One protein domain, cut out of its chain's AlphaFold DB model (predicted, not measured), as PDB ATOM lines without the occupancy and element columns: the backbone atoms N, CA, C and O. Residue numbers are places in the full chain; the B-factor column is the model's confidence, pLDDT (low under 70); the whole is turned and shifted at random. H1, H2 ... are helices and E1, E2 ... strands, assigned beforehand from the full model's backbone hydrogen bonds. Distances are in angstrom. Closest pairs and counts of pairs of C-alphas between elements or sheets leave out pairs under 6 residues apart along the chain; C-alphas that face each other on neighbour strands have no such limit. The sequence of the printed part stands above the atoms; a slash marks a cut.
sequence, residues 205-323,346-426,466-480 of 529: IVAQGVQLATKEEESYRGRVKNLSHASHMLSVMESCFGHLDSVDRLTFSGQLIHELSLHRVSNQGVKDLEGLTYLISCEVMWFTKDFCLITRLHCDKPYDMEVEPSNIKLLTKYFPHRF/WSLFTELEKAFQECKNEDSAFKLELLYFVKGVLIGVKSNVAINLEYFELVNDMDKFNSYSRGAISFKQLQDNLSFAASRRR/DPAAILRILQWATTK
ATOM      1  N   ILE A 205     -49.623 -29.814  31.601       46.28
ATOM      2  CA  ILE A 205     -50.087 -28.865  32.628       46.28
ATOM      3  C   ILE A 205     -48.922 -27.992  33.125       46.28
ATOM      4  O   ILE A 205     -49.057 -26.771  33.242       46.28
ATOM      5  N   VAL A 206     -47.747 -28.590  33.363       40.28
ATOM      6  CA  VAL A 206     -46.526 -27.853  33.739       40.28
ATOM      7  C   VAL A 206     -46.109 -26.883  32.629       40.28
ATOM      8  O   VAL A 206     -45.747 -25.739  32.905       40.28
ATOM      9  N   ALA A 207     -46.153 -27.311  31.366       41.94
ATOM     10  CA  ALA A 207     -45.779 -26.473  30.229       41.94
ATOM     11  C   ALA A 207     -46.730 -25.278  30.048       41.94
ATOM     12  O   ALA A 207     -46.264 -24.164  29.800       41.94
ATOM     13  N   GLN A 208     -48.037 -25.484  30.231       42.16
ATOM     14  CA  GLN A 208     -49.043 -24.421  30.181       42.16
ATOM     15  C   GLN A 208     -48.874 -23.412  31.328       42.16
ATOM     16  O   GLN A 208     -48.910 -22.204  31.087       42.16
ATOM     17  N   GLY A 209     -48.613 -23.884  32.554       33.59
ATOM     18  CA  GLY A 209     -48.347 -23.020  33.711       33.59
ATOM     19  C   GLY A 209     -47.094 -22.154  33.535       33.59
ATOM     20  O   GLY A 209     -47.125 -20.950  33.790       33.59
ATOM     21  N   VAL A 210     -46.012 -22.736  33.006       36.69
ATOM     22  CA  VAL A 210     -44.780 -21.998  32.686       36.69
ATOM     23  C   VAL A 210     -45.031 -20.939  31.608       36.69
ATOM     24  O   VAL A 210     -44.580 -19.810  31.775       36.69
ATOM     25  N   GLN A 211     -45.783 -21.263  30.548       39.22
ATOM     26  CA  GLN A 211     -46.118 -20.299  29.491       39.22
ATOM     27  C   GLN A 211     -46.951 -19.114  30.002       39.22
ATOM     28  O   GLN A 211     -46.702 -17.975  29.601       39.22
ATOM     29  N   LEU A 212     -47.931 -19.362  30.875       41.62
ATOM     30  CA  LEU A 212     -48.767 -18.323  31.486       41.62
ATOM     31  C   LEU A 212     -47.942 -17.358  32.341       41.62
ATOM     32  O   LEU A 212     -48.065 -16.143  32.182       41.62
ATOM     33  N   ALA A 213     -47.051 -17.888  33.176       36.84
ATOM     34  CA  ALA A 213     -46.192 -17.072  34.023       36.84
ATOM     35  C   ALA A 213     -45.187 -16.236  33.212       36.84
ATOM     36  O   ALA A 213     -45.009 -15.053  33.496       36.84
ATOM     37  N   THR A 214     -44.591 -16.799  32.151       40.56
ATOM     38  CA  THR A 214     -43.715 -16.027  31.250       40.56
ATOM     39  C   THR A 214     -44.465 -14.916  30.518       40.56
ATOM     40  O   THR A 214     -43.929 -13.824  30.373       40.56
ATOM     41  N   LYS A 215     -45.725 -15.140  30.118       47.25
ATOM     42  CA  LYS A 215     -46.552 -14.098  29.486       47.25
ATOM     43  C   LYS A 215     -46.911 -12.974  30.463       47.25
ATOM     44  O   LYS A 215     -46.903 -11.810  30.069       47.25
ATOM     45  N   GLU A 216     -47.207 -13.290  31.726       48.19
ATOM     46  CA  GLU A 216     -47.431 -12.270  32.763       48.19
ATOM     47  C   GLU A 216     -46.160 -11.474  33.083       48.19
ATOM     48  O   GLU A 216     -46.234 -10.254  33.231       48.19
ATOM     49  N   GLU A 217     -44.998 -12.132  33.146       46.59
ATOM     50  CA  GLU A 217     -43.705 -11.474  33.370       46.59
ATOM     51  C   GLU A 217     -43.324 -10.562  32.196       46.59
ATOM     52  O   GLU A 217     -42.972  -9.403  32.407       46.59
ATOM     53  N   GLU A 218     -43.428 -11.042  30.953       46.91
ATOM     54  CA  GLU A 218     -43.163 -10.245  29.748       46.91
ATOM     55  C   GLU A 218     -44.132  -9.065  29.636       46.91
ATOM     56  O   GLU A 218     -43.723  -7.954  29.299       46.91
ATOM     57  N   SER A 219     -45.400  -9.274  29.998       50.94
ATOM     58  CA  SER A 219     -46.395  -8.210  30.093       50.94
ATOM     59  C   SER A 219     -46.032  -7.182  31.165       50.94
ATOM     60  O   SER A 219     -46.181  -5.987  30.930       50.94
ATOM     61  N   TYR A 220     -45.536  -7.610  32.328       51.06
ATOM     62  CA  TYR A 220     -45.087  -6.707  33.390       51.06
ATOM     63  C   TYR A 220     -43.833  -5.928  32.976       51.06
ATOM     64  O   TYR A 220     -43.785  -4.711  33.106       51.06
ATOM     65  N   ARG A 221     -42.839  -6.607  32.396       50.12
ATOM     66  CA  ARG A 221     -41.592  -6.004  31.906       50.12
ATOM     67  C   ARG A 221     -41.850  -5.019  30.767       50.12
ATOM     68  O   ARG A 221     -41.234  -3.959  30.735       50.12
ATOM     69  N   GLY A 222     -42.748  -5.361  29.843       54.22
ATOM     70  CA  GLY A 222     -43.202  -4.468  28.779       54.22
ATOM     71  C   GLY A 222     -43.933  -3.250  29.338       54.22
ATOM     72  O   GLY A 222     -43.667  -2.136  28.906       54.22
ATOM     73  N   ARG A 223     -44.782  -3.439  30.357       56.41
ATOM     74  CA  ARG A 223     -45.456  -2.337  31.053       56.41
ATOM     75  C   ARG A 223     -44.466  -1.412  31.751       56.41
ATOM     76  O   ARG A 223     -44.479  -0.233  31.444       56.41
ATOM     77  N   VAL A 224     -43.550  -1.920  32.576       51.03
ATOM     78  CA  VAL A 224     -42.519  -1.097  33.245       51.03
ATOM     79  C   VAL A 224     -41.688  -0.308  32.230       51.03
ATOM     80  O   VAL A 224     -41.515   0.889  32.397       51.03
ATOM     81  N   LYS A 225     -41.246  -0.942  31.136       53.78
ATOM     82  CA  LYS A 225     -40.461  -0.270  30.086       53.78
ATOM     83  C   LYS A 225     -41.240   0.790  29.305       53.78
ATOM     84  O   LYS A 225     -40.645   1.766  28.871       53.78
ATOM     85  N   ASN A 226     -42.542   0.588  29.103       51.75
ATOM     86  CA  ASN A 226     -43.409   1.561  28.435       51.75
ATOM     87  C   ASN A 226     -43.844   2.697  29.377       51.75
ATOM     88  O   ASN A 226     -44.221   3.761  28.901       51.75
ATOM     89  N   LEU A 227     -43.822   2.461  30.693       51.59
ATOM     90  CA  LEU A 227     -44.123   3.450  31.733       51.59
ATOM     91  C   LEU A 227     -42.877   4.295  32.072       51.59
ATOM     92  O   LEU A 227     -42.999   5.475  32.385       51.59
ATOM     93  N   SER A 228     -41.673   3.728  31.956       51.28
ATOM     94  CA  SER A 228     -40.421   4.424  32.246       51.28
ATOM     95  C   SER A 228     -39.976   5.318  31.079       51.28
ATOM     96  O   SER A 228     -39.254   4.879  30.181       51.28
ATOM     97  N   HIS A 229     -40.330   6.603  31.104       56.81
ATOM     98  CA  HIS A 229     -39.435   7.605  30.512       56.81
ATOM     99  C   HIS A 229     -38.127   7.640  31.327       56.81
ATOM    100  O   HIS A 229     -38.128   7.352  32.523       56.81
ATOM    101  N   ALA A 230     -36.998   7.990  30.702       50.09
ATOM    102  CA  ALA A 230     -35.683   8.004  31.360       50.09
ATOM    103  C   ALA A 230     -35.633   8.868  32.643       50.09
ATOM    104  O   ALA A 230     -34.867   8.567  33.555       50.09
ATOM    105  N   SER A 231     -36.485   9.894  32.741       54.78
ATOM    106  CA  SER A 231     -36.659  10.737  33.931       54.78
ATOM    107  C   SER A 231     -37.270   9.995  35.128       54.78
ATOM    108  O   SER A 231     -36.905  10.260  36.267       54.78
ATOM    109  N   HIS A 232     -38.157   9.030  34.889       59.06
ATOM    110  CA  HIS A 232     -38.857   8.286  35.940       59.06
ATOM    111  C   HIS A 232     -37.956   7.226  36.596       59.06
ATOM    112  O   HIS A 232     -37.913   7.102  37.820       59.06
ATOM    113  N   MET A 233     -37.085   6.579  35.816       57.59
ATOM    114  CA  MET A 233     -36.066   5.681  36.373       57.59
ATOM    115  C   MET A 233     -35.089   6.399  37.315       57.59
ATOM    116  O   MET A 233     -34.748   5.840  38.355       57.59
ATOM    117  N   LEU A 234     -34.692   7.643  37.008       57.50
ATOM    118  CA  LEU A 234     -33.860   8.466  37.899       57.50
ATOM    119  C   LEU A 234     -34.542   8.712  39.250       57.50
ATOM    120  O   LEU A 234     -33.907   8.590  40.291       57.50
ATOM    121  N   SER A 235     -35.848   8.963  39.250       64.12
ATOM    122  CA  SER A 235     -36.589   9.184  40.493       64.12
ATOM    123  C   SER A 235     -36.710   7.913  41.352       64.12
ATOM    124  O   SER A 235     -36.573   7.965  42.574       64.12
ATOM    125  N   VAL A 236     -36.852   6.726  40.743       67.12
ATOM    126  CA  VAL A 236     -36.762   5.450  41.483       67.12
ATOM    127  C   VAL A 236     -35.357   5.255  42.066       67.12
ATOM    128  O   VAL A 236     -35.237   4.736  43.180       67.12
ATOM    129  N   MET A 237     -34.310   5.723  41.374       65.44
ATOM    130  CA  MET A 237     -32.934   5.715  41.887       65.44
ATOM    131  C   MET A 237     -32.718   6.636  43.096       65.44
ATOM    132  O   MET A 237     -31.870   6.338  43.932       65.44
ATOM    133  N   GLU A 238     -33.494   7.710  43.225       72.50
ATOM    134  CA  GLU A 238     -33.455   8.613  44.386       72.50
ATOM    135  C   GLU A 238     -34.244   8.078  45.595       72.50
ATOM    136  O   GLU A 238     -34.100   8.571  46.713       72.50
ATOM    137  N   SER A 239     -35.065   7.043  45.402       82.00
ATOM    138  CA  SER A 239     -35.797   6.388  46.490       82.00
ATOM    139  C   SER A 239     -34.937   5.371  47.254       82.00
ATOM    140  O   SER A 239     -33.857   4.970  46.815       82.00
ATOM    141  N   CYS A 240     -35.481   4.828  48.348       81.56
ATOM    142  CA  CYS A 240     -34.931   3.665  49.059       81.56
ATOM    143  C   CYS A 240     -34.770   2.391  48.201       81.56
ATOM    144  O   CYS A 240     -34.371   1.358  48.728       81.56
ATOM    145  N   PHE A 241     -35.091   2.426  46.905       84.06
ATOM    146  CA  PHE A 241     -34.889   1.332  45.958       84.06
ATOM    147  C   PHE A 241     -33.749   1.546  44.982       84.06
ATOM    148  O   PHE A 241     -33.459   0.629  44.216       84.06
ATOM    149  N   GLY A 242     -33.091   2.704  44.986       80.31
ATOM    150  CA  GLY A 242     -32.080   2.991  43.974       80.31
ATOM    151  C   GLY A 242     -30.910   2.022  43.973       80.31
ATOM    152  O   GLY A 242     -30.358   1.707  42.921       80.31
ATOM    153  N   HIS A 243     -30.585   1.438  45.126       77.38
ATOM    154  CA  HIS A 243     -29.570   0.395  45.182       77.38
ATOM    155  C   HIS A 243     -29.984  -0.871  44.423       77.38
ATOM    156  O   HIS A 243     -29.089  -1.559  43.945       77.38
ATOM    157  N   LEU A 244     -31.281  -1.179  44.279       73.81
ATOM    158  CA  LEU A 244     -31.761  -2.364  43.553       73.81
ATOM    159  C   LEU A 244     -31.447  -2.295  42.057       73.81
ATOM    160  O   LEU A 244     -31.286  -3.342  41.438       73.81
ATOM    161  N   ASP A 245     -31.303  -1.092  41.496       69.75
ATOM    162  CA  ASP A 245     -30.822  -0.907  40.123       69.75
ATOM    163  C   ASP A 245     -29.346  -1.319  39.980       69.75
ATOM    164  O   ASP A 245     -28.943  -1.941  38.999       69.75
ATOM    165  N   SER A 246     -28.546  -1.040  41.015       63.81
ATOM    166  CA  SER A 246     -27.120  -1.382  41.069       63.81
ATOM    167  C   SER A 246     -26.825  -2.818  41.504       63.81
ATOM    168  O   SER A 246     -25.669  -3.239  41.449       63.81
ATOM    169  N   VAL A 247     -27.831  -3.569  41.968       63.44
ATOM    170  CA  VAL A 247     -27.641  -4.969  42.348       63.44
ATOM    171  C   VAL A 247     -27.333  -5.759  41.076       63.44
ATOM    172  O   VAL A 247     -28.203  -5.972  40.228       63.44
ATOM    173  N   ASP A 248     -26.074  -6.194  40.955       55.28
ATOM    174  CA  ASP A 248     -25.626  -7.104  39.905       55.28
ATOM    175  C   ASP A 248     -26.607  -8.267  39.767       55.28
ATOM    176  O   ASP A 248     -27.160  -8.741  40.758       55.28
ATOM    177  N   ARG A 249     -26.813  -8.732  38.529       57.03
ATOM    178  CA  ARG A 249     -27.766  -9.792  38.159       57.03
ATOM    179  C   ARG A 249     -27.796 -10.937  39.182       57.03
ATOM    180  O   ARG A 249     -27.061 -11.916  39.048       57.03
ATOM    181  N   LEU A 250     -28.706 -10.860  40.155       58.28
ATOM    182  CA  LEU A 250     -28.942 -11.949  41.090       58.28
ATOM    183  C   LEU A 250     -29.605 -13.079  40.311       58.28
ATOM    184  O   LEU A 250     -30.748 -12.978  39.860       58.28
ATOM    185  N   THR A 251     -28.873 -14.169  40.110       56.59
ATOM    186  CA  THR A 251     -29.442 -15.372  39.515       56.59
ATOM    187  C   THR A 251     -30.301 -16.071  40.552       56.59
ATOM    188  O   THR A 251     -29.781 -16.591  41.541       56.59
ATOM    189  N   PHE A 252     -31.610 -16.130  40.310       64.56
ATOM    190  CA  PHE A 252     -32.493 -16.968  41.109       64.56
ATOM    191  C   PHE A 252     -32.008 -18.416  41.081       64.56
ATOM    192  O   PHE A 252     -31.913 -19.034  40.016       64.56
ATOM    193  N   SER A 253     -31.766 -18.982  42.257       68.56
ATOM    194  CA  SER A 253     -31.520 -20.409  42.398       68.56
ATOM    195  C   SER A 253     -32.703 -21.051  43.097       68.56
ATOM    196  O   SER A 253     -32.748 -21.165  44.322       68.56
ATOM    197  N   GLY A 254     -33.669 -21.513  42.300       67.44
ATOM    198  CA  GLY A 254     -34.805 -22.275  42.822       67.44
ATOM    199  C   GLY A 254     -34.364 -23.520  43.593       67.44
ATOM    200  O   GLY A 254     -35.038 -23.927  44.531       67.44
ATOM    201  N   GLN A 255     -33.201 -24.079  43.253       66.00
ATOM    202  CA  GLN A 255     -32.618 -25.208  43.964       66.00
ATOM    203  C   GLN A 255     -32.108 -24.834  45.356       66.00
ATOM    204  O   GLN A 255     -32.399 -25.556  46.302       66.00
ATOM    205  N   LEU A 256     -31.409 -23.702  45.500       69.00
ATOM    206  CA  LEU A 256     -30.998 -23.222  46.822       69.00
ATOM    207  C   LEU A 256     -32.220 -22.924  47.690       69.00
ATOM    208  O   LEU A 256     -32.279 -23.375  48.825       69.00
ATOM    209  N   ILE A 257     -33.226 -22.239  47.141       69.25
ATOM    210  CA  ILE A 257     -34.470 -21.957  47.872       69.25
ATOM    211  C   ILE A 257     -35.185 -23.251  48.272       69.25
ATOM    212  O   ILE A 257     -35.710 -23.345  49.380       69.25
ATOM    213  N   HIS A 258     -35.193 -24.258  47.398       67.75
ATOM    214  CA  HIS A 258     -35.773 -25.562  47.690       67.75
ATOM    215  C   HIS A 258     -35.040 -26.281  48.829       67.75
ATOM    216  O   HIS A 258     -35.692 -26.712  49.774       67.75
ATOM    217  N   GLU A 259     -33.710 -26.379  48.759       68.00
ATOM    218  CA  GLU A 259     -32.891 -26.990  49.813       68.00
ATOM    219  C   GLU A 259     -33.055 -26.251  51.142       68.00
ATOM    220  O   GLU A 259     -33.389 -26.863  52.152       68.00
ATOM    221  N   LEU A 260     -32.955 -24.919  51.137       70.50
ATOM    222  CA  LEU A 260     -33.214 -24.107  52.327       70.50
ATOM    223  C   LEU A 260     -34.609 -24.393  52.891       70.50
ATOM    224  O   LEU A 260     -34.758 -24.632  54.083       70.50
ATOM    225  N   SER A 261     -35.636 -24.465  52.044       71.00
ATOM    226  CA  SER A 261     -37.002 -24.766  52.486       71.00
ATOM    227  C   SER A 261     -37.135 -26.143  53.150       71.00
ATOM    228  O   SER A 261     -37.931 -26.277  54.077       71.00
ATOM    229  N   LEU A 262     -36.367 -27.151  52.713       70.06
ATOM    230  CA  LEU A 262     -36.318 -28.473  53.357       70.06
ATOM    231  C   LEU A 262     -35.578 -28.445  54.700       70.06
ATOM    232  O   LEU A 262     -35.927 -29.195  55.608       70.06
ATOM    233  N   HIS A 263     -34.593 -27.560  54.830       70.88
ATOM    234  CA  HIS A 263     -33.810 -27.334  56.045       70.88
ATOM    235  C   HIS A 263     -34.405 -26.261  56.968       70.88
ATOM    236  O   HIS A 263     -33.747 -25.813  57.914       70.88
ATOM    237  N   ARG A 264     -35.651 -25.838  56.714       74.88
ATOM    238  CA  ARG A 264     -36.366 -24.906  57.582       74.88
ATOM    239  C   ARG A 264     -36.586 -25.567  58.937       74.88
ATOM    240  O   ARG A 264     -37.249 -26.600  59.037       74.88
ATOM    241  N   VAL A 265     -36.061 -24.943  59.983       71.06
ATOM    242  CA  VAL A 265     -36.336 -25.352  61.357       71.06
ATOM    243  C   VAL A 265     -37.775 -24.946  61.646       71.06
ATOM    244  O   VAL A 265     -38.105 -23.760  61.669       71.06
ATOM    245  N   SER A 266     -38.669 -25.927  61.782       62.53
ATOM    246  CA  SER A 266     -40.009 -25.658  62.295       62.53
ATOM    247  C   SER A 266     -39.866 -25.148  63.722       62.53
ATOM    248  O   SER A 266     -39.186 -25.791  64.520       62.53
ATOM    249  N   ASN A 267     -40.521 -24.034  64.045       60.41
ATOM    250  CA  ASN A 267     -40.650 -23.561  65.417       60.41
ATOM    251  C   ASN A 267     -41.368 -24.657  66.220       60.41
ATOM    252  O   ASN A 267     -42.594 -24.736  66.205       60.41
ATOM    253  N   GLN A 268     -40.613 -25.555  66.855       52.59
ATOM    254  CA  GLN A 268     -41.119 -26.614  67.729       52.59
ATOM    255  C   GLN A 268     -41.628 -25.980  69.029       52.59
ATOM    256  O   GLN A 268     -41.001 -26.076  70.076       52.59
ATOM    257  N   GLY A 269     -42.732 -25.237  68.939       49.56
ATOM    258  CA  GLY A 269     -43.402 -24.617  70.082       49.56
ATOM    259  C   GLY A 269     -42.743 -23.352  70.641       49.56
ATOM    260  O   GLY A 269     -43.306 -22.738  71.545       49.56
ATOM    261  N   VAL A 270     -41.599 -22.907  70.107       43.84
ATOM    262  CA  VAL A 270     -40.986 -21.633  70.518       43.84
ATOM    263  C   VAL A 270     -41.718 -20.488  69.820       43.84
ATOM    264  O   VAL A 270     -41.516 -20.242  68.629       43.84
ATOM    265  N   LYS A 271     -42.597 -19.812  70.565       52.41
ATOM    266  CA  LYS A 271     -43.447 -18.713  70.075       52.41
ATOM    267  C   LYS A 271     -42.652 -17.483  69.609       52.41
ATOM    268  O   LYS A 271     -43.183 -16.694  68.838       52.41
ATOM    269  N   ASP A 272     -41.376 -17.390  69.984       49.59
ATOM    270  CA  ASP A 272     -40.563 -16.179  69.811       49.59
ATOM    271  C   ASP A 272     -39.556 -16.249  68.648       49.59
ATOM    272  O   ASP A 272     -38.844 -15.283  68.381       49.59
ATOM    273  N   LEU A 273     -39.490 -17.368  67.913       51.06
ATOM    274  CA  LEU A 273     -38.718 -17.447  66.664       51.06
ATOM    275  C   LEU A 273     -39.531 -16.830  65.508       51.06
ATOM    276  O   LEU A 273     -39.980 -17.511  64.582       51.06
ATOM    277  N   GLU A 274     -39.743 -15.515  65.585       58.09
ATOM    278  CA  GLU A 274     -40.272 -14.673  64.504       58.09
ATOM    279  C   GLU A 274     -39.229 -14.617  63.363       58.09
ATOM    280  O   GLU A 274     -38.367 -13.743  63.314       58.09
ATOM    281  N   GLY A 275     -39.245 -15.588  62.440       65.81
ATOM    282  CA  GLY A 275     -38.386 -15.531  61.251       65.81
ATOM    283  C   GLY A 275     -38.193 -16.840  60.484       65.81
ATOM    284  O   GLY A 275     -38.501 -17.933  60.957       65.81
ATOM    285  N   LEU A 276     -37.659 -16.728  59.263       73.00
ATOM    286  CA  LEU A 276     -37.173 -17.872  58.485       73.00
ATOM    287  C   LEU A 276     -35.823 -18.320  59.050       73.00
ATOM    288  O   LEU A 276     -34.801 -17.664  58.847       73.00
ATOM    289  N   THR A 277     -35.845 -19.443  59.761       79.62
ATOM    290  CA  THR A 277     -34.664 -20.030  60.390       79.62
ATOM    291  C   THR A 277     -34.284 -21.328  59.688       79.62
ATOM    292  O   THR A 277     -35.132 -22.204  59.485       79.62
ATOM    293  N   TYR A 278     -33.011 -21.457  59.323       78.31
ATOM    294  CA  TYR A 278     -32.480 -22.609  58.594       78.31
ATOM    295  C   TYR A 278     -31.363 -23.282  59.385       78.31
ATOM    296  O   TYR A 278     -30.538 -22.597  59.985       78.31
ATOM    297  N   LEU A 279     -31.326 -24.616  59.374       75.69
ATOM    298  CA  LEU A 279     -30.214 -25.381  59.935       75.69
ATOM    299  C   LEU A 279     -29.229 -25.721  58.814       75.69
ATOM    300  O   LEU A 279     -29.487 -26.620  58.012       75.69
ATOM    301  N   ILE A 280     -28.106 -25.011  58.761       74.88
ATOM    302  CA  ILE A 280     -27.067 -25.185  57.742       74.88
ATOM    303  C   ILE A 280     -25.789 -25.601  58.460       74.88
ATOM    304  O   ILE A 280     -25.337 -24.911  59.364       74.88
ATOM    305  N   SER A 281     -25.215 -26.751  58.099       78.75
ATOM    306  CA  SER A 281     -23.985 -27.267  58.731       78.75
ATOM    307  C   SER A 281     -24.063 -27.373  60.266       78.75
ATOM    308  O   SER A 281     -23.065 -27.179  60.951       78.75
ATOM    309  N   CYS A 282     -25.249 -27.693  60.801       76.56
ATOM    310  CA  CYS A 282     -25.549 -27.727  62.241       76.56
ATOM    311  C   CYS A 282     -25.560 -26.355  62.947       76.56
ATOM    312  O   CYS A 282     -25.729 -26.313  64.164       76.56
ATOM    313  N   GLU A 283     -25.459 -25.252  62.205       75.81
ATOM    314  CA  GLU A 283     -25.650 -23.893  62.707       75.81
ATOM    315  C   GLU A 283     -27.040 -23.367  62.337       75.81
ATOM    316  O   GLU A 283     -27.572 -23.624  61.254       75.81
ATOM    317  N   VAL A 284     -27.647 -22.639  63.271       75.50
ATOM    318  CA  VAL A 284     -28.963 -22.022  63.099       75.50
ATOM    319  C   VAL A 284     -28.766 -20.634  62.496       75.50
ATOM    320  O   VAL A 284     -28.261 -19.734  63.162       75.50
ATOM    321  N   MET A 285     -29.177 -20.453  61.244       77.75
ATOM    322  CA  MET A 285     -29.077 -19.183  60.524       77.75
ATOM    323  C   MET A 285     -30.423 -18.462  60.463       77.75
ATOM    324  O   MET A 285     -31.449 -19.066  60.140       77.75
ATOM    325  N   TRP A 286     -30.413 -17.156  60.744       78.06
ATOM    326  CA  TRP A 286     -31.591 -16.286  60.694       78.06
ATOM    327  C   TRP A 286     -31.625 -15.516  59.382       78.06
ATOM    328  O   TRP A 286     -30.947 -14.500  59.219       78.06
ATOM    329  N   PHE A 287     -32.471 -15.963  58.461       80.69
ATOM    330  CA  PHE A 287     -32.529 -15.393  57.120       80.69
ATOM    331  C   PHE A 287     -33.082 -13.968  57.088       80.69
ATOM    332  O   PHE A 287     -32.850 -13.258  56.119       80.69
ATOM    333  N   THR A 288     -33.775 -13.510  58.136       79.62
ATOM    334  CA  THR A 288     -34.271 -12.129  58.202       79.62
ATOM    335  C   THR A 288     -33.126 -11.128  58.070       79.62
ATOM    336  O   THR A 288     -33.204 -10.239  57.234       79.62
ATOM    337  N   LYS A 289     -32.023 -11.303  58.816       78.69
ATOM    338  CA  LYS A 289     -30.873 -10.384  58.755       78.69
ATOM    339  C   LYS A 289     -30.218 -10.393  57.376       78.69
ATOM    340  O   LYS A 289     -29.966  -9.331  56.812       78.69
ATOM    341  N   ASP A 290     -30.013 -11.581  56.816       81.81
ATOM    342  CA  ASP A 290     -29.425 -11.741  55.485       81.81
ATOM    343  C   ASP A 290     -30.324 -11.149  54.400       81.81
ATOM    344  O   ASP A 290     -29.838 -10.493  53.484       81.81
ATOM    345  N   PHE A 291     -31.641 -11.306  54.525       82.38
ATOM    346  CA  PHE A 291     -32.603 -10.686  53.627       82.38
ATOM    347  C   PHE A 291     -32.463  -9.163  53.635       82.38
ATOM    348  O   PHE A 291     -32.386  -8.562  52.563       82.38
ATOM    349  N   CYS A 292     -32.362  -8.533  54.808       82.25
ATOM    350  CA  CYS A 292     -32.150  -7.086  54.902       82.25
ATOM    351  C   CYS A 292     -30.800  -6.675  54.315       82.25
ATOM    352  O   CYS A 292     -30.725  -5.667  53.627       82.25
ATOM    353  N   LEU A 293     -29.739  -7.458  54.531       79.94
ATOM    354  CA  LEU A 293     -28.412  -7.171  53.978       79.94
ATOM    355  C   LEU A 293     -28.392  -7.266  52.445       79.94
ATOM    356  O   LEU A 293     -27.862  -6.378  51.780       79.94
ATOM    357  N   ILE A 294     -28.992  -8.320  51.884       78.50
ATOM    358  CA  ILE A 294     -29.046  -8.573  50.438       78.50
ATOM    359  C   ILE A 294     -29.931  -7.540  49.751       78.50
ATOM    360  O   ILE A 294     -29.550  -6.957  48.740       78.50
ATOM    361  N   THR A 295     -31.128  -7.323  50.296       78.62
ATOM    362  CA  THR A 295     -32.089  -6.389  49.709       78.62
ATOM    363  C   THR A 295     -31.798  -4.948  50.079       78.62
ATOM    364  O   THR A 295     -32.425  -4.088  49.487       78.62
ATOM    365  N   ARG A 296     -30.902  -4.678  51.040       82.44
ATOM    366  CA  ARG A 296     -30.658  -3.366  51.673       82.44
ATOM    367  C   ARG A 296     -31.937  -2.630  52.094       82.44
ATOM    368  O   ARG A 296     -31.961  -1.406  52.130       82.44
ATOM    369  N   LEU A 297     -33.006  -3.368  52.391       85.12
ATOM    370  CA  LEU A 297     -34.266  -2.812  52.877       85.12
ATOM    371  C   LEU A 297     -34.326  -2.890  54.404       85.12
ATOM    372  O   LEU A 297     -33.882  -3.871  55.001       85.12
ATOM    373  N   HIS A 298     -34.949  -1.891  55.026       84.62
ATOM    374  CA  HIS A 298     -35.232  -1.895  56.461       84.62
ATOM    375  C   HIS A 298     -36.217  -3.010  56.824       84.62
ATOM    376  O   HIS A 298     -37.296  -3.106  56.233       84.62
ATOM    377  N   CYS A 299     -35.863  -3.844  57.802       83.25
ATOM    378  CA  CYS A 299     -36.711  -4.939  58.285       83.25
ATOM    379  C   CYS A 299     -37.150  -4.778  59.741       83.25
ATOM    380  O   CYS A 299     -37.512  -5.765  60.382       83.25
ATOM    381  N   ASP A 300     -37.107  -3.559  60.266       83.81
ATOM    382  CA  ASP A 300     -37.633  -3.265  61.593       83.81
ATOM    383  C   ASP A 300     -39.146  -3.525  61.628       83.81
ATOM    384  O   ASP A 300     -39.799  -3.597  60.582       83.81
ATOM    385  N   LYS A 301     -39.738  -3.692  62.815       77.12
ATOM    386  CA  LYS A 301     -41.184  -3.946  62.904       77.12
ATOM    387  C   LYS A 301     -41.934  -2.772  62.248       77.12
ATOM    388  O   LYS A 301     -41.663  -1.630  62.620       77.12
ATOM    389  N   PRO A 302     -42.809  -3.013  61.250       74.12
ATOM    390  CA  PRO A 302     -43.607  -1.935  60.691       74.12
ATOM    391  C   PRO A 302     -44.495  -1.384  61.807       74.12
ATOM    392  O   PRO A 302     -45.045  -2.153  62.596       74.12
ATOM    393  N   TYR A 303     -44.580  -0.064  61.902       75.06
ATOM    394  CA  TYR A 303     -45.505   0.599  62.809       75.06
ATOM    395  C   TYR A 303     -46.866   0.731  62.126       75.06
ATOM    396  O   TYR A 303     -46.937   0.989  60.922       75.06
ATOM    397  N   ASP A 304     -47.937   0.555  62.897       78.12
ATOM    398  CA  ASP A 304     -49.293   0.781  62.409       78.12
ATOM    399  C   ASP A 304     -49.489   2.282  62.161       78.12
ATOM    400  O   ASP A 304     -49.120   3.124  62.982       78.12
ATOM    401  N   MET A 305     -50.045   2.623  61.000       78.62
ATOM    402  CA  MET A 305     -50.381   3.998  60.641       78.62
ATOM    403  C   MET A 305     -51.894   4.152  60.645       78.62
ATOM    404  O   MET A 305     -52.604   3.403  59.975       78.62
ATOM    405  N   GLU A 306     -52.393   5.145  61.373       76.94
ATOM    406  CA  GLU A 306     -53.791   5.547  61.272       76.94
ATOM    407  C   GLU A 306     -53.971   6.400  60.016       76.94
ATOM    408  O   GLU A 306     -53.570   7.561  59.965       76.94
ATOM    409  N   VAL A 307     -54.553   5.793  58.982       77.88
ATOM    410  CA  VAL A 307     -54.718   6.426  57.674       77.88
ATOM    411  C   VAL A 307     -56.136   6.954  57.526       77.88
ATOM    412  O   VAL A 307     -57.078   6.179  57.331       77.88
ATOM    413  N   GLU A 308     -56.298   8.276  57.530       77.31
ATOM    414  CA  GLU A 308     -57.545   8.903  57.092       77.31
ATOM    415  C   GLU A 308     -57.580   9.009  55.561       77.31
ATOM    416  O   GLU A 308     -56.807   9.773  54.969       77.31
ATOM    417  N   PRO A 309     -58.496   8.301  54.874       74.69
ATOM    418  CA  PRO A 309     -58.442   8.228  53.420       74.69
ATOM    419  C   PRO A 309     -58.714   9.589  52.742       74.69
ATOM    420  O   PRO A 309     -58.280   9.810  51.612       74.69
ATOM    421  N   SER A 310     -59.397  10.513  53.432       74.06
ATOM    422  CA  SER A 310     -59.766  11.856  52.954       74.06
ATOM    423  C   SER A 310     -58.562  12.773  52.752       74.06
ATOM    424  O   SER A 310     -58.615  13.686  51.929       74.06
ATOM    425  N   ASN A 311     -57.461  12.504  53.454       78.44
ATOM    426  CA  ASN A 311     -56.267  13.347  53.440       78.44
ATOM    427  C   ASN A 311     -55.273  12.938  52.336       78.44
ATOM    428  O   ASN A 311     -54.278  13.623  52.084       78.44
ATOM    429  N   ILE A 312     -55.546  11.843  51.621       84.12
ATOM    430  CA  ILE A 312     -54.646  11.281  50.615       84.12
ATOM    431  C   ILE A 312     -54.887  11.936  49.247       84.12
ATOM    432  O   ILE A 312     -55.695  11.474  48.439       84.12
ATOM    433  N   LYS A 313     -54.109  12.978  48.934       86.38
ATOM    434  CA  LYS A 313     -54.216  13.756  47.679       86.38
ATOM    435  C   LYS A 313     -54.218  12.897  46.407       86.38
ATOM    436  O   LYS A 313     -55.041  13.122  45.521       86.38
ATOM    437  N   LEU A 314     -53.316  11.915  46.308       86.69
ATOM    438  CA  LEU A 314     -53.239  11.010  45.149       86.69
ATOM    439  C   LEU A 314     -54.509  10.177  44.974       86.69
ATOM    440  O   LEU A 314     -54.985  10.002  43.854       86.69
ATOM    441  N   LEU A 315     -55.067   9.689  46.079       85.62
ATOM    442  CA  LEU A 315     -56.271   8.876  46.057       85.62
ATOM    443  C   LEU A 315     -57.471   9.709  45.603       85.62
ATOM    444  O   LEU A 315     -58.175   9.308  44.680       85.62
ATOM    445  N   THR A 316     -57.652  10.902  46.175       86.62
ATOM    446  CA  THR A 316     -58.753  11.809  45.819       86.62
ATOM    447  C   THR A 316     -58.667  12.268  44.362       86.62
ATOM    448  O   THR A 316     -59.687  12.376  43.685       86.62
ATOM    449  N   LYS A 317     -57.453  12.510  43.856       88.75
ATOM    450  CA  LYS A 317     -57.231  13.018  42.496       88.75
ATOM    451  C   LYS A 317     -57.389  11.946  41.417       88.75
ATOM    452  O   LYS A 317     -58.042  12.203  40.410       88.75
ATOM    453  N   TYR A 318     -56.785  10.773  41.602       87.25
ATOM    454  CA  TYR A 318     -56.713   9.742  40.557       87.25
ATOM    455  C   TYR A 318     -57.719   8.602  40.750       87.25
ATOM    456  O   TYR A 318     -58.013   7.872  39.806       87.25
ATOM    457  N   PHE A 319     -58.296   8.463  41.946       86.75
ATOM    458  CA  PHE A 319     -59.241   7.395  42.279       86.75
ATOM    459  C   PHE A 319     -60.525   7.921  42.956       86.75
ATOM    460  O   PHE A 319     -60.985   7.329  43.937       86.75
ATOM    461  N   PRO A 320     -61.175   8.986  42.439       79.44
ATOM    462  CA  PRO A 320     -62.308   9.631  43.115       79.44
ATOM    463  C   PRO A 320     -63.513   8.694  43.288       79.44
ATOM    464  O   PRO A 320     -64.209   8.727  44.296       79.44
ATOM    465  N   HIS A 321     -63.728   7.784  42.335       74.25
ATOM    466  CA  HIS A 321     -64.834   6.822  42.347       74.25
ATOM    467  C   HIS A 321     -64.658   5.689  43.377       74.25
ATOM    468  O   HIS A 321     -65.598   4.941  43.641       74.25
ATOM    469  N   ARG A 322     -63.460   5.540  43.963       68.75
ATOM    470  CA  ARG A 322     -63.208   4.611  45.078       68.75
ATOM    471  C   ARG A 322     -63.648   5.197  46.417       68.75
ATOM    472  O   ARG A 322     -63.794   4.458  47.387       68.75
ATOM    473  N   PHE A 323     -63.903   6.503  46.444       58.44
ATOM    474  CA  PHE A 323     -64.323   7.268  47.605       58.44
ATOM    475  C   PHE A 323     -65.849   7.418  47.650       58.44
ATOM    476  O   PHE A 323     -66.409   8.506  47.668       58.44
ATOM    477  N   TRP A 346     -62.324  -2.799  43.181       48.59
ATOM    478  CA  TRP A 346     -61.829  -3.244  41.881       48.59
ATOM    479  C   TRP A 346     -60.300  -3.434  41.900       48.59
ATOM    480  O   TRP A 346     -59.588  -2.885  42.751       48.59
ATOM    481  N   SER A 347     -59.803  -4.221  40.947       58.03
ATOM    482  CA  SER A 347     -58.386  -4.537  40.720       58.03
ATOM    483  C   SER A 347     -57.546  -3.266  40.568       58.03
ATOM    484  O   SER A 347     -57.487  -2.674  39.491       58.03
ATOM    485  N   LEU A 348     -56.906  -2.826  41.656       67.38
ATOM    486  CA  LEU A 348     -56.282  -1.504  41.702       67.38
ATOM    487  C   LEU A 348     -55.067  -1.379  40.781       67.38
ATOM    488  O   LEU A 348     -54.690  -0.270  40.450       67.38
ATOM    489  N   PHE A 349     -54.447  -2.486  40.362       75.12
ATOM    490  CA  PHE A 349     -53.274  -2.426  39.488       75.12
ATOM    491  C   PHE A 349     -53.574  -1.843  38.117       75.12
ATOM    492  O   PHE A 349     -52.819  -1.020  37.622       75.12
ATOM    493  N   THR A 350     -54.678  -2.269  37.506       77.12
ATOM    494  CA  THR A 350     -55.068  -1.782  36.180       77.12
ATOM    495  C   THR A 350     -55.439  -0.307  36.241       77.12
ATOM    496  O   THR A 350     -55.154   0.445  35.318       77.12
ATOM    497  N   GLU A 351     -56.054   0.124  37.340       82.19
ATOM    498  CA  GLU A 351     -56.347   1.537  37.563       82.19
ATOM    499  C   GLU A 351     -55.095   2.339  37.918       82.19
ATOM    500  O   GLU A 351     -54.981   3.468  37.469       82.19
ATOM    501  N   LEU A 352     -54.141   1.765  38.655       83.81
ATOM    502  CA  LEU A 352     -52.850   2.392  38.940       83.81
ATOM    503  C   LEU A 352     -52.054   2.610  37.648       83.81
ATOM    504  O   LEU A 352     -51.498   3.683  37.452       83.81
ATOM    505  N   GLU A 353     -52.057   1.628  36.743       81.44
ATOM    506  CA  GLU A 353     -51.444   1.745  35.413       81.44
ATOM    507  C   GLU A 353     -52.108   2.844  34.578       81.44
ATOM    508  O   GLU A 353     -51.408   3.668  33.996       81.44
ATOM    509  N   LYS A 354     -53.446   2.904  34.555       85.25
ATOM    510  CA  LYS A 354     -54.177   3.981  33.869       85.25
ATOM    511  C   LYS A 354     -53.889   5.351  34.481       85.25
ATOM    512  O   LYS A 354     -53.558   6.279  33.756       85.25
ATOM    513  N   ALA A 355     -53.962   5.458  35.807       86.69
ATOM    514  CA  ALA A 355     -53.684   6.690  36.535       86.69
ATOM    515  C   ALA A 355     -52.270   7.195  36.248       86.69
ATOM    516  O   ALA A 355     -52.089   8.390  36.052       86.69
ATOM    517  N   PHE A 356     -51.290   6.291  36.177       85.12
ATOM    518  CA  PHE A 356     -49.930   6.638  35.789       85.12
ATOM    519  C   PHE A 356     -49.864   7.139  34.337       85.12
ATOM    520  O   PHE A 356     -49.296   8.198  34.097       85.12
ATOM    521  N   GLN A 357     -50.483   6.437  33.381       83.94
ATOM    522  CA  GLN A 357     -50.487   6.838  31.963       83.94
ATOM    523  C   GLN A 357     -51.168   8.193  31.717       83.94
ATOM    524  O   GLN A 357     -50.759   8.947  30.838       83.94
ATOM    525  N   GLU A 358     -52.206   8.508  32.485       85.00
ATOM    526  CA  GLU A 358     -52.950   9.767  32.392       85.00
ATOM    527  C   GLU A 358     -52.314  10.889  33.238       85.00
ATOM    528  O   GLU A 358     -52.729  12.054  33.162       85.00
ATOM    529  N   CYS A 359     -51.302  10.574  34.052       85.62
ATOM    530  CA  CYS A 359     -50.685  11.525  34.960       85.62
ATOM    531  C   CYS A 359     -49.772  12.507  34.218       85.62
ATOM    532  O   CYS A 359     -48.682  12.166  33.779       85.62
ATOM    533  N   LYS A 360     -50.185  13.776  34.163       87.50
ATOM    534  CA  LYS A 360     -49.368  14.867  33.598       87.50
ATOM    535  C   LYS A 360     -48.385  15.496  34.587       87.50
ATOM    536  O   LYS A 360     -47.519  16.258  34.184       87.50
ATOM    537  N   ASN A 361     -48.579  15.272  35.885       89.50
ATOM    538  CA  ASN A 361     -47.756  15.874  36.931       89.50
ATOM    539  C   ASN A 361     -46.617  14.914  37.290       89.50
ATOM    540  O   ASN A 361     -46.890  13.775  37.663       89.50
ATOM    541  N   GLU A 362     -45.373  15.378  37.193       86.44
ATOM    542  CA  GLU A 362     -44.182  14.543  37.397       86.44
ATOM    543  C   GLU A 362     -44.099  13.956  38.815       86.44
ATOM    544  O   GLU A 362     -43.896  12.753  38.954       86.44
ATOM    545  N   ASP A 363     -44.363  14.755  39.857       88.12
ATOM    546  CA  ASP A 363     -44.373  14.296  41.258       88.12
ATOM    547  C   ASP A 363     -45.436  13.211  41.498       88.12
ATOM    548  O   ASP A 363     -45.177  12.172  42.101       88.12
ATOM    549  N   SER A 364     -46.643  13.414  40.971       89.56
ATOM    550  CA  SER A 364     -47.716  12.424  41.087       89.56
ATOM    551  C   SER A 364     -47.405  11.149  40.299       89.56
ATOM    552  O   SER A 364     -47.702  10.059  40.782       89.56
ATOM    553  N   ALA A 365     -46.798  11.269  39.114       88.06
ATOM    554  CA  ALA A 365     -46.396  10.122  38.302       88.06
ATOM    555  C   ALA A 365     -45.334   9.297  39.037       88.06
ATOM    556  O   ALA A 365     -45.500   8.089  39.188       88.06
ATOM    557  N   PHE A 366     -44.316   9.959  39.590       87.00
ATOM    558  CA  PHE A 366     -43.283   9.324  40.401       87.00
ATOM    559  C   PHE A 366     -43.867   8.555  41.596       87.00
ATOM    560  O   PHE A 366     -43.570   7.379  41.805       87.00
ATOM    561  N   LYS A 367     -44.782   9.167  42.354       91.19
ATOM    562  CA  LYS A 367     -45.426   8.502  43.499       91.19
ATOM    563  C   LYS A 367     -46.278   7.296  43.086       91.19
ATOM    564  O   LYS A 367     -46.302   6.283  43.789       91.19
ATOM    565  N   LEU A 368     -46.959   7.373  41.940       89.81
ATOM    566  CA  LEU A 368     -47.716   6.254  41.367       89.81
ATOM    567  C   LEU A 368     -46.793   5.121  40.879       89.81
ATOM    568  O   LEU A 368     -47.130   3.949  41.056       89.81
ATOM    569  N   GLU A 369     -45.621   5.442  40.329       86.69
ATOM    570  CA  GLU A 369     -44.594   4.457  39.964       86.69
ATOM    571  C   GLU A 369     -44.045   3.737  41.193       86.69
ATOM    572  O   GLU A 369     -43.953   2.510  41.211       86.69
ATOM    573  N   LEU A 370     -43.750   4.474  42.261       88.88
ATOM    574  CA  LEU A 370     -43.308   3.898  43.526       88.88
ATOM    575  C   LEU A 370     -44.351   2.946  44.124       88.88
ATOM    576  O   LEU A 370     -44.000   1.852  44.574       88.88
ATOM    577  N   LEU A 371     -45.637   3.312  44.083       89.50
ATOM    578  CA  LEU A 371     -46.746   2.419  44.449       89.50
ATOM    579  C   LEU A 371     -46.752   1.145  43.601       89.50
ATOM    580  O   LEU A 371     -46.925   0.038  44.126       89.50
ATOM    581  N   TYR A 372     -46.555   1.300  42.292       85.81
ATOM    582  CA  TYR A 372     -46.514   0.190  41.351       85.81
ATOM    583  C   TYR A 372     -45.342  -0.746  41.642       85.81
ATOM    584  O   TYR A 372     -45.513  -1.967  41.652       85.81
ATOM    585  N   PHE A 373     -44.170  -0.183  41.930       84.88
ATOM    586  CA  PHE A 373     -42.963  -0.925  42.261       84.88
ATOM    587  C   PHE A 373     -43.123  -1.701  43.569       84.88
ATOM    588  O   PHE A 373     -42.916  -2.915  43.592       84.88
ATOM    589  N   VAL A 374     -43.571  -1.041  44.644       87.19
ATOM    590  CA  VAL A 374     -43.810  -1.691  45.942       87.19
ATOM    591  C   VAL A 374     -44.745  -2.871  45.769       87.19
ATOM    592  O   VAL A 374     -44.451  -4.000  46.159       87.19
ATOM    593  N   LYS A 375     -45.882  -2.641  45.126       84.56
ATOM    594  CA  LYS A 375     -46.874  -3.691  45.038       84.56
ATOM    595  C   LYS A 375     -46.480  -4.795  44.058       84.56
ATOM    596  O   LYS A 375     -46.716  -5.974  44.326       84.56
ATOM    597  N   GLY A 376     -45.916  -4.412  42.918       77.88
ATOM    598  CA  GLY A 376     -45.659  -5.307  41.795       77.88
ATOM    599  C   GLY A 376     -44.381  -6.095  41.967       77.88
ATOM    600  O   GLY A 376     -44.384  -7.299  41.736       77.88
ATOM    601  N   VAL A 377     -43.314  -5.440  42.413       77.81
ATOM    602  CA  VAL A 377     -41.988  -6.047  42.544       77.81
ATOM    603  C   VAL A 377     -41.775  -6.615  43.943       77.81
ATOM    604  O   VAL A 377     -41.355  -7.767  44.073       77.81
ATOM    605  N   LEU A 378     -42.069  -5.829  44.982       81.44
ATOM    606  CA  LEU A 378     -41.669  -6.167  46.353       81.44
ATOM    607  C   LEU A 378     -42.645  -7.048  47.100       81.44
ATOM    608  O   LEU A 378     -42.213  -7.872  47.900       81.44
ATOM    609  N   ILE A 379     -43.942  -6.856  46.887       82.12
ATOM    610  CA  ILE A 379     -44.967  -7.711  47.488       82.12
ATOM    611  C   ILE A 379     -45.309  -8.843  46.512       82.12
ATOM    612  O   ILE A 379     -45.540  -9.979  46.915       82.12
ATOM    613  N   GLY A 380     -45.311  -8.566  45.203       78.31
ATOM    614  CA  GLY A 380     -45.650  -9.567  44.191       78.31
ATOM    615  C   GLY A 380     -47.107 -10.031  44.280       78.31
ATOM    616  O   GLY A 380     -47.432 -11.145  43.877       78.31
ATOM    617  N   VAL A 381     -47.997  -9.195  44.823       72.75
ATOM    618  CA  VAL A 381     -49.429  -9.511  44.900       72.75
ATOM    619  C   VAL A 381     -50.057  -9.500  43.512       72.75
ATOM    620  O   VAL A 381     -49.697  -8.711  42.634       72.75
ATOM    621  N   LYS A 382     -51.058 -10.364  43.338       73.06
ATOM    622  CA  LYS A 382     -51.859 -10.439  42.115       73.06
ATOM    623  C   LYS A 382     -52.529  -9.095  41.817       73.06
ATOM    624  O   LYS A 382     -52.882  -8.337  42.725       73.06
ATOM    625  N   SER A 383     -52.746  -8.827  40.531       69.88
ATOM    626  CA  SER A 383     -53.322  -7.569  40.035       69.88
ATOM    627  C   SER A 383     -54.666  -7.220  40.686       69.88
ATOM    628  O   SER A 383     -54.934  -6.053  40.976       69.88
ATOM    629  N   ASN A 384     -55.464  -8.245  40.991       70.94
ATOM    630  CA  ASN A 384     -56.802  -8.135  41.561       70.94
ATOM    631  C   ASN A 384     -56.860  -7.810  43.063       70.94
ATOM    632  O   ASN A 384     -57.944  -7.536  43.570       70.94
ATOM    633  N   VAL A 385     -55.735  -7.835  43.781       75.00
ATOM    634  CA  VAL A 385     -55.701  -7.500  45.212       75.00
ATOM    635  C   VAL A 385     -55.826  -5.980  45.374       75.00
ATOM    636  O   VAL A 385     -55.330  -5.224  44.538       75.00
ATOM    637  N   ALA A 386     -56.466  -5.490  46.438       75.81
ATOM    638  CA  ALA A 386     -56.492  -4.060  46.772       75.81
ATOM    639  C   ALA A 386     -55.084  -3.543  47.150       75.81
ATOM    640  O   ALA A 386     -54.215  -4.326  47.529       75.81
ATOM    641  N   ILE A 387     -54.778  -2.253  46.961       79.12
ATOM    642  CA  ILE A 387     -53.575  -1.643  47.577       79.12
ATOM    643  C   ILE A 387     -53.996  -1.157  48.957       79.12
ATOM    644  O   ILE A 387     -55.064  -0.552  49.063       79.12
ATOM    645  N   ASN A 388     -53.188  -1.421  49.985       83.62
ATOM    646  CA  ASN A 388     -53.419  -0.815  51.293       83.62
ATOM    647  C   ASN A 388     -53.311   0.718  51.170       83.62
ATOM    648  O   ASN A 388     -52.386   1.224  50.533       83.62
ATOM    649  N   LEU A 389     -54.263   1.440  51.758       85.69
ATOM    650  CA  LEU A 389     -54.304   2.902  51.760       85.69
ATOM    651  C   LEU A 389     -53.065   3.508  52.427       85.69
ATOM    652  O   LEU A 389     -52.598   4.552  51.986       85.69
ATOM    653  N   GLU A 390     -52.471   2.792  53.381       87.19
ATOM    654  CA  GLU A 390     -51.179   3.123  53.993       87.19
ATOM    655  C   GLU A 390     -50.090   3.420  52.962       87.19
ATOM    656  O   GLU A 390     -49.344   4.382  53.112       87.19
ATOM    657  N   TYR A 391     -50.020   2.664  51.862       87.75
ATOM    658  CA  TYR A 391     -49.000   2.916  50.845       87.75
ATOM    659  C   TYR A 391     -49.211   4.247  50.125       87.75
ATOM    660  O   TYR A 391     -48.235   4.876  49.723       87.75
ATOM    661  N   PHE A 392     -50.462   4.684  49.960       88.81
ATOM    662  CA  PHE A 392     -50.748   5.978  49.352       88.81
ATOM    663  C   PHE A 392     -50.405   7.144  50.277       88.81
ATOM    664  O   PHE A 392     -50.004   8.200  49.792       88.81
ATOM    665  N   GLU A 393     -50.573   6.971  51.587       88.50
ATOM    666  CA  GLU A 393     -50.119   7.964  52.556       88.50
ATOM    667  C   GLU A 393     -48.593   8.028  52.578       88.50
ATOM    668  O   GLU A 393     -48.034   9.114  52.449       88.50
ATOM    669  N   LEU A 394     -47.933   6.866  52.630       90.25
ATOM    670  CA  LEU A 394     -46.478   6.779  52.604       90.25
ATOM    671  C   LEU A 394     -45.902   7.522  51.404       90.25
ATOM    672  O   LEU A 394     -45.042   8.360  51.585       90.25
ATOM    673  N   VAL A 395     -46.382   7.284  50.180       90.88
ATOM    674  CA  VAL A 395     -45.780   7.940  49.001       90.88
ATOM    675  C   VAL A 395     -45.996   9.456  48.963       90.88
ATOM    676  O   VAL A 395     -45.323  10.136  48.199       90.88
ATOM    677  N   ASN A 396     -46.928  10.010  49.746       89.31
ATOM    678  CA  ASN A 396     -47.078  11.463  49.837       89.31
ATOM    679  C   ASN A 396     -45.974  12.108  50.686       89.31
ATOM    680  O   ASN A 396     -45.670  13.278  50.455       89.31
ATOM    681  N   ASP A 397     -45.385  11.352  51.613       89.69
ATOM    682  CA  ASP A 397     -44.285  11.756  52.487       89.69
ATOM    683  C   ASP A 397     -43.060  10.882  52.184       89.69
ATOM    684  O   ASP A 397     -42.924   9.760  52.673       89.69
ATOM    685  N   MET A 398     -42.161  11.385  51.337       88.06
ATOM    686  CA  MET A 398     -41.013  10.610  50.860       88.06
ATOM    687  C   MET A 398     -40.036  10.214  51.974       88.06
ATOM    688  O   MET A 398     -39.411   9.155  51.879       88.06
ATOM    689  N   ASP A 399     -39.940  11.000  53.043       89.38
ATOM    690  CA  ASP A 399     -39.085  10.675  54.184       89.38
ATOM    691  C   ASP A 399     -39.677   9.496  54.958       89.38
ATOM    692  O   ASP A 399     -38.987   8.503  55.219       89.38
ATOM    693  N   LYS A 400     -40.989   9.539  55.221       90.44
ATOM    694  CA  LYS A 400     -41.737   8.426  55.821       90.44
ATOM    695  C   LYS A 400     -41.723   7.190  54.921       90.44
ATOM    696  O   LYS A 400     -41.550   6.071  55.396       90.44
ATOM    697  N   PHE A 401     -41.855   7.372  53.607       90.44
ATOM    698  CA  PHE A 401     -41.771   6.307  52.612       90.44
ATOM    699  C   PHE A 401     -40.423   5.582  52.668       90.44
ATOM    700  O   PHE A 401     -40.400   4.347  52.641       90.44
ATOM    701  N   ASN A 402     -39.322   6.333  52.724       88.31
ATOM    702  CA  ASN A 402     -37.964   5.796  52.711       88.31
ATOM    703  C   ASN A 402     -37.561   5.170  54.052       88.31
ATOM    704  O   ASN A 402     -36.833   4.180  54.046       88.31
ATOM    705  N   SER A 403     -38.065   5.686  55.178       88.88
ATOM    706  CA  SER A 403     -37.831   5.099  56.504       88.88
ATOM    707  C   SER A 403     -38.717   3.883  56.801       88.88
ATOM    708  O   SER A 403     -38.467   3.149  57.756       88.88
ATOM    709  N   TYR A 404     -39.752   3.644  55.991       89.69
ATOM    710  CA  TYR A 404     -40.689   2.546  56.197       89.69
ATOM    711  C   TYR A 404     -40.040   1.164  56.037       89.69
ATOM    712  O   TYR A 404     -39.292   0.911  55.086       89.69
ATOM    713  N   SER A 405     -40.408   0.224  56.914       88.25
ATOM    714  CA  SER A 405     -39.859  -1.138  56.990       88.25
ATOM    715  C   SER A 405     -40.314  -2.073  55.861       88.25
ATOM    716  O   SER A 405     -40.949  -3.112  56.065       88.25
ATOM    717  N   ARG A 406     -39.971  -1.724  54.623       86.56
ATOM    718  CA  ARG A 406     -40.334  -2.473  53.408       86.56
ATOM    719  C   ARG A 406     -39.752  -3.872  53.385       86.56
ATOM    720  O   ARG A 406     -40.393  -4.795  52.891       86.56
ATOM    721  N   GLY A 407     -38.553  -4.026  53.936       86.00
ATOM    722  CA  GLY A 407     -37.889  -5.310  54.070       86.00
ATOM    723  C   GLY A 407     -38.715  -6.264  54.925       86.00
ATOM    724  O   GLY A 407     -38.910  -7.404  54.524       86.00
ATOM    725  N   ALA A 408     -39.306  -5.788  56.026       85.38
ATOM    726  CA  ALA A 408     -40.149  -6.614  56.891       85.38
ATOM    727  C   ALA A 408     -41.412  -7.100  56.165       85.38
ATOM    728  O   ALA A 408     -41.777  -8.272  56.258       85.38
ATOM    729  N   ILE A 409     -42.055  -6.221  55.393       85.12
ATOM    730  CA  ILE A 409     -43.268  -6.552  54.633       85.12
ATOM    731  C   ILE A 409     -42.958  -7.551  53.520       85.12
ATOM    732  O   ILE A 409     -43.633  -8.575  53.403       85.12
ATOM    733  N   SER A 410     -41.919  -7.286  52.726       84.44
ATOM    734  CA  SER A 410     -41.472  -8.208  51.681       84.44
ATOM    735  C   SER A 410     -41.051  -9.554  52.257       84.44
ATOM    736  O   SER A 410     -41.376 -10.594  51.687       84.44
ATOM    737  N   PHE A 411     -40.373  -9.556  53.403       84.38
ATOM    738  CA  PHE A 411     -39.956 -10.775  54.083       84.38
ATOM    739  C   PHE A 411     -41.143 -11.588  54.602       84.38
ATOM    740  O   PHE A 411     -41.195 -12.801  54.393       84.38
ATOM    741  N   LYS A 412     -42.135 -10.938  55.219       84.88
ATOM    742  CA  LYS A 412     -43.371 -11.598  55.657       84.88
ATOM    743  C   LYS A 412     -44.100 -12.228  54.471       84.88
ATOM    744  O   LYS A 412     -44.444 -13.405  54.509       84.88
ATOM    745  N   GLN A 413     -44.230 -11.489  53.370       83.25
ATOM    746  CA  GLN A 413     -44.846 -12.007  52.151       83.25
ATOM    747  C   GLN A 413     -44.060 -13.185  51.549       83.25
ATOM    748  O   GLN A 413     -44.664 -14.153  51.084       83.25
ATOM    749  N   LEU A 414     -42.722 -13.144  51.581       81.69
ATOM    750  CA  LEU A 414     -41.875 -14.277  51.196       81.69
ATOM    751  C   LEU A 414     -42.179 -15.506  52.054       81.69
ATOM    752  O   LEU A 414     -42.357 -16.603  51.527       81.69
ATOM    753  N   GLN A 415     -42.232 -15.323  53.371       80.12
ATOM    754  CA  GLN A 415     -42.490 -16.390  54.325       80.12
ATOM    755  C   GLN A 415     -43.872 -17.018  54.110       80.12
ATOM    756  O   GLN A 415     -43.983 -18.249  54.111       80.12
ATOM    757  N   ASP A 416     -44.897 -16.203  53.876       81.62
ATOM    758  CA  ASP A 416     -46.258 -16.659  53.588       81.62
ATOM    759  C   ASP A 416     -46.305 -17.453  52.279       81.62
ATOM    760  O   ASP A 416     -46.837 -18.565  52.242       81.62
ATOM    761  N   ASN A 417     -45.664 -16.944  51.222       79.56
ATOM    762  CA  ASN A 417     -45.599 -17.614  49.923       79.56
ATOM    763  C   ASN A 417     -44.872 -18.966  50.009       79.56
ATOM    764  O   ASN A 417     -45.358 -19.972  49.482       79.56
ATOM    765  N   LEU A 418     -43.735 -19.020  50.712       76.06
ATOM    766  CA  LEU A 418     -42.989 -20.261  50.940       76.06
ATOM    767  C   LEU A 418     -43.804 -21.267  51.764       76.06
ATOM    768  O   LEU A 418     -43.821 -22.458  51.448       76.06
ATOM    769  N   SER A 419     -44.508 -20.799  52.797       76.12
ATOM    770  CA  SER A 419     -45.345 -21.648  53.653       76.12
ATOM    771  C   SER A 419     -46.541 -22.208  52.878       76.12
ATOM    772  O   SER A 419     -46.812 -23.407  52.936       76.12
ATOM    773  N   PHE A 420     -47.206 -21.378  52.072       76.75
ATOM    774  CA  PHE A 420     -48.293 -21.803  51.193       76.75
ATOM    775  C   PHE A 420     -47.835 -22.859  50.173       76.75
ATOM    776  O   PHE A 420     -48.506 -23.879  49.980       76.75
ATOM    777  N   ALA A 421     -46.669 -22.652  49.552       70.06
ATOM    778  CA  ALA A 421     -46.085 -23.606  48.612       70.06
ATOM    779  C   ALA A 421     -45.763 -24.956  49.277       70.06
ATOM    780  O   ALA A 421     -46.021 -26.012  48.691       70.06
ATOM    781  N   ALA A 422     -45.255 -24.939  50.514       68.94
ATOM    782  CA  ALA A 422     -44.987 -26.150  51.286       68.94
ATOM    783  C   ALA A 422     -46.276 -26.924  51.625       68.94
ATOM    784  O   ALA A 422     -46.320 -28.146  51.456       68.94
ATOM    785  N   SER A 423     -47.348 -26.230  52.024       70.88
ATOM    786  CA  SER A 423     -48.637 -26.848  52.373       70.88
ATOM    787  C   SER A 423     -49.296 -27.577  51.199       70.88
ATOM    788  O   SER A 423     -49.848 -28.664  51.376       70.88
ATOM    789  N   ARG A 424     -49.192 -27.044  49.971       69.56
ATOM    790  CA  ARG A 424     -49.738 -27.711  48.773       69.56
ATOM    791  C   ARG A 424     -49.089 -29.063  48.479       69.56
ATOM    792  O   ARG A 424     -49.769 -29.956  47.984       69.56
ATOM    793  N   ARG A 425     -47.807 -29.246  48.809       59.69
ATOM    794  CA  ARG A 425     -47.117 -30.528  48.590       59.69
ATOM    795  C   ARG A 425     -47.589 -31.636  49.524       59.69
ATOM    796  O   ARG A 425     -47.544 -32.795  49.127       59.69
ATOM    797  N   ARG A 426     -48.042 -31.304  50.738       56.56
ATOM    798  CA  ARG A 426     -48.523 -32.313  51.696       56.56
ATOM    799  C   ARG A 426     -49.891 -32.881  51.314       56.56
ATOM    800  O   ARG A 426     -50.111 -34.066  51.509       56.56
ATOM    801  N   ASP A 466     -44.917 -23.415  39.456       48.03
ATOM    802  CA  ASP A 466     -45.592 -22.110  39.469       48.03
ATOM    803  C   ASP A 466     -44.598 -20.977  39.776       48.03
ATOM    804  O   ASP A 466     -44.231 -20.762  40.936       48.03
ATOM    805  N   PRO A 467     -44.129 -20.248  38.749       46.66
ATOM    806  CA  PRO A 467     -43.280 -19.083  38.947       46.66
ATOM    807  C   PRO A 467     -43.993 -17.947  39.701       46.66
ATOM    808  O   PRO A 467     -43.319 -17.183  40.378       46.66
ATOM    809  N   ALA A 468     -45.326 -17.839  39.697       44.97
ATOM    810  CA  ALA A 468     -46.017 -16.738  40.379       44.97
ATOM    811  C   ALA A 468     -45.882 -16.773  41.919       44.97
ATOM    812  O   ALA A 468     -46.201 -15.791  42.586       44.97
ATOM    813  N   ALA A 469     -45.401 -17.884  42.490       40.88
ATOM    814  CA  ALA A 469     -45.164 -18.043  43.926       40.88
ATOM    815  C   ALA A 469     -43.803 -17.496  44.405       40.88
ATOM    816  O   ALA A 469     -43.563 -17.412  45.610       40.88
ATOM    817  N   ILE A 470     -42.897 -17.143  43.487       48.44
ATOM    818  CA  ILE A 470     -41.603 -16.545  43.829       48.44
ATOM    819  C   ILE A 470     -41.767 -15.027  43.834       48.44
ATOM    820  O   ILE A 470     -42.333 -14.449  42.910       48.44
ATOM    821  N   LEU A 471     -41.238 -14.377  44.870       45.59
ATOM    822  CA  LEU A 471     -41.144 -12.922  44.936       45.59
ATOM    823  C   LEU A 471     -40.540 -12.363  43.636       45.59
ATOM    824  O   LEU A 471     -39.448 -12.774  43.246       45.59
ATOM    825  N   ARG A 472     -41.222 -11.422  42.972       53.22
ATOM    826  CA  ARG A 472     -40.799 -10.925  41.648       53.22
ATOM    827  C   ARG A 472     -39.407 -10.290  41.659       53.22
ATOM    828  O   ARG A 472     -38.686 -10.426  40.674       53.22
ATOM    829  N   ILE A 473     -38.984  -9.704  42.784       45.31
ATOM    830  CA  ILE A 473     -37.601  -9.236  42.985       45.31
ATOM    831  C   ILE A 473     -36.562 -10.357  42.789       45.31
ATOM    832  O   ILE A 473     -35.490 -10.122  42.243       45.31
ATOM    833  N   LEU A 474     -36.897 -11.597  43.156       40.56
ATOM    834  CA  LEU A 474     -36.033 -12.760  42.973       40.56
ATOM    835  C   LEU A 474     -36.106 -13.334  41.552       40.56
ATOM    836  O   LEU A 474     -35.221 -14.089  41.183       40.56
ATOM    837  N   GLN A 475     -37.109 -12.987  40.737       46.28
ATOM    838  CA  GLN A 475     -37.272 -13.483  39.357       46.28
ATOM    839  C   GLN A 475     -36.621 -12.606  38.291       46.28
ATOM    840  O   GLN A 475     -36.641 -12.949  37.111       46.28
ATOM    841  N   TRP A 476     -36.024 -11.486  38.695       40.22
ATOM    842  CA  TRP A 476     -35.573 -10.417  37.808       40.22
ATOM    843  C   TRP A 476     -34.672 -10.881  36.638       40.22
ATOM    844  O   TRP A 476     -34.671 -10.252  35.574       40.22
ATOM    845  N   ALA A 477     -33.965 -12.014  36.788       38.84
ATOM    846  CA  ALA A 477     -32.968 -12.519  35.839       38.84
ATOM    847  C   ALA A 477     -33.264 -13.878  35.152       38.84
ATOM    848  O   ALA A 477     -32.443 -14.326  34.346       38.84
ATOM    849  N   THR A 478     -34.372 -14.581  35.417       36.50
ATOM    850  CA  THR A 478     -34.541 -15.969  34.922       36.50
ATOM    851  C   THR A 478     -35.232 -16.116  33.567       36.50
ATOM    852  O   THR A 478     -36.197 -16.859  33.453       36.50
ATOM    853  N   THR A 479     -34.683 -15.542  32.493       40.31
ATOM    854  CA  THR A 479     -34.960 -16.029  31.123       40.31
ATOM    855  C   THR A 479     -33.708 -15.940  30.233       40.31
ATOM    856  O   THR A 479     -33.260 -14.880  29.809       40.31
ATOM    857  N   LYS A 480     -33.100 -17.101  29.947       34.88
ATOM    858  CA  LYS A 480     -31.810 -17.280  29.237       34.88
ATOM    859  C   LYS A 480     -31.841 -17.041  27.714       34.88
ATOM    860  O   LYS A 480     -31.004 -17.581  26.996       34.88
TER     861      LYS A 480
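What this domain is: This is residues 205 to 323, 346 to 426 and 466 to 480 of the 529 residues of the protein "DUF1985 domain-containing protein" of Malus domestica (UniProt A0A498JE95). At one end of the domain H2, H7 and H9 pack on H8, and H11 leads from H8 toward a small strand hairpin, E1 and E2, at the other end, with H4 and H5 beside it. The longest helix, H1, runs along one side, well away from H11. The printed part has 215 residues, with 12 named helices and two named strands in the order H1 to H4, E1, E2, H5 to H12; it is mostly helix, with an antiparallel sheet E1 - E2. It is compact, with a radius of gyration of the C-alphas of 18.4 A and spans of 56 by 41 by 33 A.

Where its parts are: E1 is residues 277 to 280, with C-alpha 277 at (-34.664, -20.030, 60.390), and E2 is 283 to 286. H4 is residues 254 to 262, before E1 in the chain, and H5 is residues 287 to 295, which follows E2 with 0 residues between them. H11, 406 to 426, is 31.0 A long from first to last C-alpha, H8, 362 to 379, 24.4 A, and H1, 205 to 227, 32.9 A, beginning at (-50.087, -28.865, 32.628). The others are H2, 230 to 238; H3, 242 to 246; H6, 313 to 318; H7, 348 to 358; H9, 389 to 396; H10, 398 to 403; and H12, 472 to 475.

How they stand to each other: In the hairpin E1 and E2, N 278 and O 285 are 3.0 A apart, within hydrogen-bond range. The closest C-alphas of H4 and E1, Leu 260 and Tyr 278, are 6.5 A apart. H5 touches H11 (Cys 292 and Gly 407, closest C-alphas, 6.1 A) at a steep tilt of 56 degrees. The hub, H8, touches H11 (Ile 379 and Ser 410, 5.5 A), H12 (Val 377 and Arg 472, 5.1 A), H2 (His 232 and Phe 366, 6.4 A) and, as helical hairpins, H7 (Phe 356 and Ala 365, 5.6 A) and H9 (Lys 367 and Val 395, 5.5 A). H9 touches H6 (Leu 314 and Phe 392, 7.0 A). H2 and H3, and H9 and H10, only just touch, only at the corner, each with 3 pairs of C-alphas within 8 A. H1 is near H8 but apart from H11. Every O i to N i+4 pair is within hydrogen-bond range in H1, H4, H5, H6, H7 and H10; the count is 4 of 5 in H2, 13 of 14 in H8, 3 of 4 in H9, 15 of 17 in H11 and 0 of 1 in H3, where 2 of 2 O i to N i+3 pairs are; H12 is too short.

The domain as a whole: The farthest C-alphas, Cys 282 and Lys 360, are 56.6 A apart. Residues 324 to 345 and 427 to 465 are not printed; C-alphas across these cuts are 12.2 A and 16.2 A apart. The links H4 to E1 and H5 to H6 are long. Mean pLDDT of the printed part is 70.8; 83 residues are under 70, among them 205 to 237 and 466 to 480.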